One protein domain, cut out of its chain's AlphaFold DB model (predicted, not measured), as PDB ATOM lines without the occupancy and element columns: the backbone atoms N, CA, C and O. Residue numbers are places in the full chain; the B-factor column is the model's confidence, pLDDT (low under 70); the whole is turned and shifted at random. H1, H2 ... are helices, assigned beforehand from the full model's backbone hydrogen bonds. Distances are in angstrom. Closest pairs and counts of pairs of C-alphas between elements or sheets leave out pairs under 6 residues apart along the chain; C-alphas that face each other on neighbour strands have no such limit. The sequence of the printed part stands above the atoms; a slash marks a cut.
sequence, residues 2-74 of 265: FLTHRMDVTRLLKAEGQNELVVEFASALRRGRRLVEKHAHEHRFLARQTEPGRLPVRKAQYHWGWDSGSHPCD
ATOM      1  N   PHE A   2     141.328 202.203 265.063       90.00
ATOM      2  CA  PHE A   2     140.241 201.808 264.141       90.00
ATOM      3  C   PHE A   2     140.646 201.738 262.665       90.00
ATOM      4  O   PHE A   2     139.786 201.797 261.794       90.00
ATOM      5  N   LEU A   3     141.946 201.708 262.397       89.69
ATOM      6  CA  LEU A   3     142.497 201.654 261.053       89.69
ATOM      7  C   LEU A   3     143.364 200.411 260.963       89.69
ATOM      8  O   LEU A   3     144.089 200.101 261.914       89.69
ATOM      9  N   THR A   4     143.292 199.750 259.818       90.25
ATOM     10  CA  THR A   4     144.258 198.731 259.424       90.25
ATOM     11  C   THR A   4     145.446 199.439 258.791       90.25
ATOM     12  O   THR A   4     145.270 200.301 257.932       90.25
ATOM     13  N   HIS A   5     146.650 199.085 259.224       90.75
ATOM     14  CA  HIS A   5     147.887 199.534 258.599       90.75
ATOM     15  C   HIS A   5     148.507 198.348 257.870       90.75
ATOM     16  O   HIS A   5     148.670 197.284 258.464       90.75
ATOM     17  N   ARG A   6     148.832 198.540 256.594       91.12
ATOM     18  CA  ARG A   6     149.511 197.562 255.746       91.12
ATOM     19  C   ARG A   6     150.772 198.211 255.190       91.12
ATOM     20  O   ARG A   6     150.756 199.395 254.857       91.12
ATOM     21  N   MET A   7     151.858 197.454 255.158       92.00
ATOM     22  CA  MET A   7     153.172 197.922 254.728       92.00
ATOM     23  C   MET A   7     153.882 196.802 253.979       92.00
ATOM     24  O   MET A   7     153.863 195.660 254.433       92.00
ATOM     25  N   ASP A   8     154.495 197.138 252.844       92.38
ATOM     26  CA  ASP A   8     155.359 196.207 252.125       92.38
ATOM     27  C   ASP A   8     156.667 196.035 252.904       92.38
ATOM     28  O   ASP A   8     157.436 196.980 253.095       92.38
ATOM     29  N   VAL A   9     156.897 194.812 253.376       94.56
ATOM     30  CA  VAL A   9     158.099 194.419 254.116       94.56
ATOM     31  C   VAL A   9     159.011 193.510 253.295       94.56
ATOM     32  O   VAL A   9     160.023 193.053 253.815       94.56
ATOM     33  N   THR A  10     158.711 193.264 252.014       92.44
ATOM     34  CA  THR A  10     159.415 192.287 251.163       92.44
ATOM     35  C   THR A  10     160.927 192.500 251.169       92.44
ATOM     36  O   THR A  10     161.692 191.548 251.279       92.44
ATOM     37  N   ARG A  11     161.371 193.763 251.120       93.94
ATOM     38  CA  ARG A  11     162.799 194.133 251.118       93.94
ATOM     39  C   ARG A  11     163.454 194.141 252.501       93.94
ATOM     40  O   ARG A  11     164.671 194.269 252.588       93.94
ATOM     41  N   LEU A  12     162.662 194.066 253.568       94.50
ATOM     42  CA  LEU A  12     163.131 194.045 254.955       94.50
ATOM     43  C   LEU A  12     163.288 192.615 255.481       94.50
ATOM     44  O   LEU A  12     164.026 192.392 256.440       94.50
ATOM     45  N   LEU A  13     162.588 191.659 254.865       94.56
ATOM     46  CA  LEU A  13     162.643 190.259 255.249       94.56
ATOM     47  C   LEU A  13     163.977 189.632 254.842       94.56
ATOM     48  O   LEU A  13     164.416 189.712 253.695       94.56
ATOM     49  N   LYS A  14     164.598 188.941 255.795       94.69
ATOM     50  CA  LYS A  14     165.717 188.040 255.527       94.69
ATOM     51  C   LYS A  14     165.176 186.763 254.893       94.69
ATOM     52  O   LYS A  14     164.257 186.158 255.446       94.69
ATOM     53  N   ALA A  15     165.762 186.359 253.764       89.88
ATOM     54  CA  ALA A  15     165.409 185.122 253.063       89.88
ATOM     55  C   ALA A  15     165.760 183.869 253.881       89.88
ATOM     56  O   ALA A  15     165.039 182.876 253.839       89.88
ATOM     57  N   GLU A  16     166.844 183.944 254.654       92.00
ATOM     58  CA  GLU A  16     167.304 182.878 255.537       92.00
ATOM     59  C   GLU A  16     167.453 183.396 256.970       92.00
ATOM     60  O   GLU A  16     167.851 184.541 257.210       92.00
ATOM     61  N   GLY A  17     167.145 182.532 257.937       92.25
ATOM     62  CA  GLY A  17     167.223 182.844 259.361       92.25
ATOM     63  C   GLY A  17     165.951 183.474 259.937       92.25
ATOM     64  O   GLY A  17     164.870 183.423 259.353       92.25
ATOM     65  N   GLN A  18     166.071 184.023 261.147       94.19
ATOM     66  CA  GLN A  18     164.942 184.576 261.897       94.19
ATOM     67  C   GLN A  18     164.729 186.063 261.588       94.19
ATOM     68  O   GLN A  18     165.676 186.855 261.530       94.19
ATOM     69  N   ASN A  19     163.458 186.434 261.432       94.81
ATOM     70  CA  ASN A  19     162.992 187.815 261.369       94.81
ATOM     71  C   ASN A  19     162.323 188.172 262.706       94.81
ATOM     72  O   ASN A  19     161.625 187.340 263.284       94.81
ATOM     73  N   GLU A  20     162.523 189.398 263.183       93.94
ATOM     74  CA  GLU A  20     161.947 189.899 264.435       93.94
ATOM     75  C   GLU A  20     160.995 191.064 264.132       93.94
ATOM     76  O   GLU A  20     161.362 192.001 263.424       93.94
ATOM     77  N   LEU A  21     159.771 191.003 264.666       92.31
ATOM     78  CA  LEU A  21     158.792 192.087 264.600       92.31
ATOM     79  C   LEU A  21     158.618 192.695 265.992       92.31
ATOM     80  O   LEU A  21     158.106 192.040 266.899       92.31
ATOM     81  N   VAL A  22     158.976 193.971 266.132       92.38
ATOM     82  CA  VAL A  22     158.797 194.738 267.370       92.38
ATOM     83  C   VAL A  22     157.747 195.822 267.149       92.38
ATOM     84  O   VAL A  22     157.859 196.630 266.228       92.38
ATOM     85  N   VAL A  23     156.719 195.851 268.003       89.50
ATOM     86  CA  VAL A  23     155.669 196.882 267.985       89.50
ATOM     87  C   VAL A  23     155.657 197.615 269.320       89.50
ATOM     88  O   VAL A  23     155.277 197.061 270.351       89.50
ATOM     89  N   GLU A  24     156.041 198.888 269.298       90.12
ATOM     90  CA  GLU A  24     156.077 199.727 270.492       90.12
ATOM     91  C   GLU A  24     154.784 200.533 270.662       90.12
ATOM     92  O   GLU A  24     154.421 201.378 269.838       90.12
ATOM     93  N   PHE A  25     154.091 200.326 271.784       87.69
ATOM     94  CA  PHE A  25     152.888 201.086 272.119       87.69
ATOM     95  C   PHE A  25     153.200 202.233 273.073       87.69
ATOM     96  O   PHE A  25     153.356 202.057 274.281       87.69
ATOM     97  N   ALA A  26     153.188 203.454 272.546       90.31
ATOM     98  CA  ALA A  26     153.220 204.640 273.389       90.31
ATOM     99  C   ALA A  26     151.953 204.743 274.262       90.31
ATOM    100  O   ALA A  26     150.832 204.488 273.815       90.31
ATOM    101  N   SER A  27     152.113 205.210 275.507       90.56
ATOM    102  CA  SER A  27     150.982 205.444 276.415       90.56
ATOM    103  C   SER A  27     149.987 206.449 275.820       90.56
ATOM    104  O   SER A  27     150.280 207.646 275.696       90.56
ATOM    105  N   ALA A  28     148.780 205.969 275.508       90.88
ATOM    106  CA  ALA A  28     147.689 206.791 274.987       90.88
ATOM    107  C   ALA A  28     147.305 207.924 275.955       90.88
ATOM    108  O   ALA A  28     147.000 209.025 275.507       90.88
ATOM    109  N   LEU A  29     147.388 207.681 277.269       90.25
ATOM    110  CA  LEU A  29     147.141 208.685 278.307       90.25
ATOM    111  C   LEU A  29     148.146 209.840 278.218       90.25
ATOM    112  O   LEU A  29     147.761 211.004 278.099       90.25
ATOM    113  N   ARG A  30     149.449 209.518 278.222       93.94
ATOM    114  CA  ARG A  30     150.518 210.528 278.138       93.94
ATOM    115  C   ARG A  30     150.448 211.297 276.819       93.94
ATOM    116  O   ARG A  30     150.649 212.508 276.811       93.94
ATOM    117  N   ARG A  31     150.151 210.613 275.707       94.56
ATOM    118  CA  ARG A  31     149.949 211.259 274.401       94.56
ATOM    119  C   ARG A  31     148.742 212.198 274.417       94.56
ATOM    120  O   ARG A  31     148.869 213.316 273.932       94.56
ATOM    121  N   GLY A  32     147.619 211.765 274.983       94.75
ATOM    122  CA  GLY A  32     146.396 212.557 275.085       94.75
ATOM    123  C   GLY A  32     146.596 213.856 275.856       94.75
ATOM    124  O   GLY A  32     146.248 214.916 275.348       94.75
ATOM    125  N   ARG A  33     147.244 213.796 277.027       95.00
ATOM    126  CA  ARG A  33     147.572 214.989 277.830       95.00
ATOM    127  C   ARG A  33     148.424 216.003 277.065       95.00
ATOM    128  O   ARG A  33     148.084 217.179 277.043       95.00
ATOM    129  N   ARG A  34     149.463 215.541 276.356       97.12
ATOM    130  CA  ARG A  34     150.297 216.418 275.513       97.12
ATOM    131  C   ARG A  34     149.508 217.085 274.388       97.12
ATOM    132  O   ARG A  34     149.788 218.225 274.046       97.12
ATOM    133  N   LEU A  35     148.553 216.376 273.782       96.75
ATOM    134  CA  LEU A  35     147.705 216.954 272.736       96.75
ATOM    135  C   LEU A  35     146.740 217.996 273.309       96.75
ATOM    136  O   LEU A  35     146.561 219.037 272.690       96.75
ATOM    137  N   VAL A  36     146.168 217.749 274.489       96.50
ATOM    138  CA  VAL A  36     145.336 218.741 275.186       96.50
ATOM    139  C   VAL A  36     146.127 220.020 275.442       96.50
ATOM    140  O   VAL A  36     145.654 221.091 275.096       96.50
ATOM    141  N   GLU A  37     147.338 219.905 275.988       96.50
ATOM    142  CA  GLU A  37     148.211 221.052 276.253       96.50
ATOM    143  C   GLU A  37     148.592 221.792 274.965       96.50
ATOM    144  O   GLU A  37     148.372 222.996 274.850       96.50
ATOM    145  N   LYS A  38     149.081 221.061 273.953       97.50
ATOM    146  CA  LYS A  38     149.493 221.632 272.663       97.50
ATOM    147  C   LYS A  38     148.369 222.423 271.989       97.50
ATOM    148  O   LYS A  38     148.622 223.478 271.413       97.50
ATOM    149  N   HIS A  39     147.144 221.912 272.049       96.94
ATOM    150  CA  HIS A  39     145.991 222.461 271.335       96.94
ATOM    151  C   HIS A  39     145.036 223.243 272.258       96.94
ATOM    152  O   HIS A  39     143.921 223.575 271.862       96.94
ATOM    153  N   ALA A  40     145.461 223.577 273.485       95.25
ATOM    154  CA  ALA A  40     144.645 224.324 274.449       95.25
ATOM    155  C   ALA A  40     144.285 225.742 273.971       95.25
ATOM    156  O   ALA A  40     143.286 226.304 274.410       95.25
ATOM    157  N   HIS A  41     145.089 226.309 273.067       96.12
ATOM    158  CA  HIS A  41     144.871 227.637 272.490       96.12
ATOM    159  C   HIS A  41     143.735 227.671 271.453       96.12
ATOM    160  O   HIS A  41     143.145 228.725 271.236       96.12
ATOM    161  N   GLU A  42     143.405 226.535 270.832       96.44
ATOM    162  CA  GLU A  42     142.386 226.432 269.774       96.44
ATOM    163  C   GLU A  42     141.158 225.603 270.187       96.44
ATOM    164  O   GLU A  42     140.093 225.698 269.571       96.44
ATOM    165  N   HIS A  43     141.266 224.795 271.247       93.50
ATOM    166  CA  HIS A  43     140.217 223.871 271.657       93.50
ATOM    167  C   HIS A  43     139.977 223.863 273.164       93.50
ATOM    168  O   HIS A  43     140.889 223.754 273.981       93.50
ATOM    169  N   ARG A  44     138.692 223.849 273.539       92.31
ATOM    170  CA  ARG A  44     138.258 223.593 274.914       92.31
ATOM    171  C   ARG A  44     137.889 222.119 275.083       92.31
ATOM    172  O   ARG A  44     136.808 221.682 274.690       92.31
ATOM    173  N   PHE A  45     138.777 221.350 275.704       91.81
ATOM    174  CA  PHE A  45     138.628 219.905 275.905       91.81
ATOM    175  C   PHE A  45     137.670 219.563 277.063       91.81
ATOM    176  O   PHE A  45     138.089 219.233 278.171       91.81
ATOM    177  N   LEU A  46     136.360 219.644 276.813       90.06
ATOM    178  CA  LEU A  46     135.314 219.378 277.810       90.06
ATOM    179  C   LEU A  46     134.984 217.880 277.935       90.06
ATOM    180  O   LEU A  46     134.124 217.358 277.223       90.06
ATOM    181  N   ALA A  47     135.619 217.188 278.882       86.94
ATOM    182  CA  ALA A  47     135.255 215.823 279.264       86.94
ATOM    183  C   ALA A  47     134.397 215.828 280.541       86.94
ATOM    184  O   ALA A  47     134.813 216.346 281.569       86.94
ATOM    185  N   ARG A  48     133.185 215.251 280.477       76.12
ATOM    186  CA  ARG A  48     132.284 215.115 281.646       76.12
ATOM    187  C   ARG A  48     132.530 213.868 282.492       76.12
ATOM    188  O   ARG A  48     132.066 213.805 283.618       76.12
ATOM    189  N   GLN A  49     133.192 212.874 281.918       73.00
ATOM    190  CA  GLN A  49     133.520 211.607 282.557       73.00
ATOM    191  C   GLN A  49     134.972 211.306 282.205       73.00
ATOM    192  O   GLN A  49     135.333 211.414 281.023       73.00
ATOM    193  N   THR A  50     135.766 210.913 283.203       81.38
ATOM    194  CA  THR A  50     137.181 210.507 283.082       81.38
ATOM    195  C   THR A  50     138.134 211.641 282.640       81.38
ATOM    196  O   THR A  50     137.918 212.806 282.958       81.38
ATOM    197  N   GLU A  51     139.225 211.308 281.947       86.94
ATOM    198  CA  GLU A  51     140.358 212.191 281.641       86.94
ATOM    199  C   GLU A  51     140.172 212.975 280.316       86.94
ATOM    200  O   GLU A  51     139.910 212.351 279.286       86.94
ATOM    201  N   PRO A  52     140.409 214.306 280.261       90.94
ATOM    202  CA  PRO A  52     140.298 215.124 279.038       90.94
ATOM    203  C   PRO A  52     141.196 214.695 277.872       90.94
ATOM    204  O   PRO A  52     140.800 214.831 276.711       90.94
ATOM    205  N   GLY A  53     142.363 214.106 278.169       91.81
ATOM    206  CA  GLY A  53     143.269 213.495 277.188       91.81
ATOM    207  C   GLY A  53     142.610 212.434 276.302       91.81
ATOM    208  O   GLY A  53     143.192 212.021 275.298       91.81
ATOM    209  N   ARG A  54     141.374 212.040 276.631       91.31
ATOM    210  CA  ARG A  54     140.546 211.181 275.809       91.31
ATOM    211  C   ARG A  54     140.129 211.747 274.455       91.31
ATOM    212  O   ARG A  54     140.052 211.064 273.436       91.31
ATOM    213  N   LEU A  55     139.810 213.025 274.445       93.06
ATOM    214  CA  LEU A  55     139.169 213.657 273.303       93.06
ATOM    215  C   LEU A  55     140.068 213.697 272.052       93.06
ATOM    216  O   LEU A  55     139.569 213.369 270.974       93.06
ATOM    217  N   PRO A  56     141.377 214.012 272.149       94.19
ATOM    218  CA  PRO A  56     142.221 214.131 270.961       94.19
ATOM    219  C   PRO A  56     142.819 212.807 270.449       94.19
ATOM    220  O   PRO A  56     143.502 212.810 269.425       94.19
ATOM    221  N   VAL A  57     142.617 211.665 271.121       93.00
ATOM    222  CA  VAL A  57     143.228 210.382 270.710       93.00
ATOM    223  C   VAL A  57     142.185 209.451 270.082       93.00
ATOM    224  O   VAL A  57     141.168 209.123 270.688       93.00
ATOM    225  N   ARG A  58     142.456 208.943 268.869       92.88
ATOM    226  CA  ARG A  58     141.597 207.972 268.154       92.88
ATOM    227  C   ARG A  58     141.736 206.545 268.716       92.88
ATOM    228  O   ARG A  58     142.210 205.624 268.042       92.88
ATOM    229  N   LYS A  59     141.311 206.380 269.971       88.50
ATOM    230  CA  LYS A  59     141.175 205.115 270.713       88.50
ATOM    231  C   LYS A  59     139.717 204.935 271.149       88.50
ATOM    232  O   LYS A  59     138.966 205.908 271.255       88.50
ATOM    233  N   ALA A  60     139.302 203.691 271.375       89.12
ATOM    234  CA  ALA A  60     137.985 203.409 271.933       89.12
ATOM    235  C   ALA A  60     137.808 204.094 273.288       89.12
ATOM    236  O   ALA A  60     138.649 203.962 274.173       89.12
ATOM    237  N   GLN A  61     136.725 204.862 273.404       87.94
ATOM    238  CA  GLN A  61     136.522 205.806 274.503       87.94
ATOM    239  C   GLN A  61     136.270 205.106 275.841       87.94
ATOM    240  O   GLN A  61     136.609 205.653 276.884       87.94
ATOM    241  N   TYR A  62     135.719 203.892 275.802       84.50
ATOM    242  CA  TYR A  62     135.458 203.077 276.986       84.50
ATOM    243  C   TYR A  62     136.754 202.648 277.702       84.50
ATOM    244  O   TYR A  62     136.762 202.497 278.916       84.50
ATOM    245  N   HIS A  63     137.889 202.567 276.994       83.75
ATOM    246  CA  HIS A  63     139.189 202.224 277.590       83.75
ATOM    247  C   HIS A  63     139.726 203.257 278.596       83.75
ATOM    248  O   HIS A  63     140.800 203.052 279.160       83.75
ATOM    249  N   TRP A  64     139.049 204.391 278.783       84.50
ATOM    250  CA  TRP A  64     139.466 205.444 279.711       84.50
ATOM    251  C   TRP A  64     138.711 205.467 281.034       84.50
ATOM    252  O   TRP A  64     138.793 206.459 281.749       84.50
ATOM    253  N   GLY A  65     138.036 204.375 281.389       73.44
ATOM    254  CA  GLY A  65     137.427 204.212 282.711       73.44
ATOM    255  C   GLY A  65     136.084 203.493 282.703       73.44
ATOM    256  O   GLY A  65     135.300 203.709 283.615       73.44
ATOM    257  N   TRP A  66     135.799 202.701 281.666       67.38
ATOM    258  CA  TRP A  66     134.623 201.841 281.574       67.38
ATOM    259  C   TRP A  66     135.056 200.370 281.589       67.38
ATOM    260  O   TRP A  66     136.150 200.049 281.126       67.38
ATOM    261  N   ASP A  67     134.188 199.479 282.063       50.25
ATOM    262  CA  ASP A  67     134.497 198.114 282.536       50.25
ATOM    263  C   ASP A  67     134.885 197.087 281.448       50.25
ATOM    264  O   ASP A  67     134.726 195.881 281.620       50.25
ATOM    265  N   SER A  68     135.375 197.531 280.292       58.31
ATOM    266  CA  SER A  68     135.789 196.656 279.189       58.31
ATOM    267  C   SER A  68     137.285 196.807 278.909       58.31
ATOM    268  O   SER A  68     137.811 197.911 278.750       58.31
ATOM    269  N   GLY A  69     137.979 195.667 278.913       55.78
ATOM    270  CA  GLY A  69     139.435 195.573 278.825       55.78
ATOM    271  C   GLY A  69     140.016 195.999 277.476       55.78
ATOM    272  O   GLY A  69     139.314 196.134 276.478       55.78
ATOM    273  N   SER A  70     141.335 196.208 277.459       59.66
ATOM    274  CA  SER A  70     142.088 196.532 276.247       59.66
ATOM    275  C   SER A  70     142.355 195.279 275.423       59.66
ATOM    276  O   SER A  70     142.884 194.303 275.944       59.66
ATOM    277  N   HIS A  71     142.094 195.347 274.122       62.00
ATOM    278  CA  HIS A  71     142.562 194.343 273.167       62.00
ATOM    279  C   HIS A  71     143.866 194.829 272.509       62.00
ATOM    280  O   HIS A  71     143.899 195.982 272.050       62.00
ATOM    281  N   PRO A  72     144.950 194.027 272.506       66.44
ATOM    282  CA  PRO A  72     146.145 194.328 271.718       66.44
ATOM    283  C   PRO A  72     145.820 194.310 270.216       66.44
ATOM    284  O   PRO A  72     144.735 193.894 269.812       66.44
ATOM    285  N   CYS A  73     146.732 194.824 269.384       70.81
ATOM    286  CA  CYS A  73     146.647 194.553 267.951       70.81
ATOM    287  C   CYS A  73     147.325 193.219 267.652       70.81
ATOM    288  O   CYS A  73     148.401 192.956 268.187       70.81
ATOM    289  N   ASP A  74     146.734 192.449 266.747       79.56
ATOM    290  CA  ASP A  74     147.281 191.174 266.300       79.56
ATOM    291  C   ASP A  74     147.886 191.377 264.900       79.56
ATOM    292  O   ASP A  74     147.140 191.438 263.915       79.56
TER     293      ASP A  74
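This is residues 2 to 74 of the 265 residues of an uncharacterized protein of Sodiomyces alkalinus F11 (UniProt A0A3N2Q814). Little regular structure: a body of loops holds helix H1 and the very short H2, and residues 5 to 22 stick out from it as a long arm that folds back. The printed part has 73 residues, with H1 before H2 and no named strand; the class is all helix, with 15 residues in named elements. It is only just extended, close to loose, with a radius of gyration of the C-alphas of 17.3 A, and spans 54 by 32 by 18 A.

Find C-alpha 28 at (147.689, 206.791, 274.987); from there H1, residues 28 to 38, runs 15.1 A to C-alpha 38. H2, residues 61 to 64, ends at C-alpha 64 at (139.466, 205.444, 279.711).

H1 and H2 are only just apart, at 8.4 A. In H1 every O i to N i+4 pair is within hydrogen-bond range; H2 is too short for such a pair, and its one O i to N i+3 pair is within range.

Look at Glu 16 and Arg 48: their C-alphas, the two farthest apart, are 54.3 A apart. H1 to H2 is a long link of 22 residues. The printed part has no cut. The model's pLDDT is under 70 at residues 66 to 72.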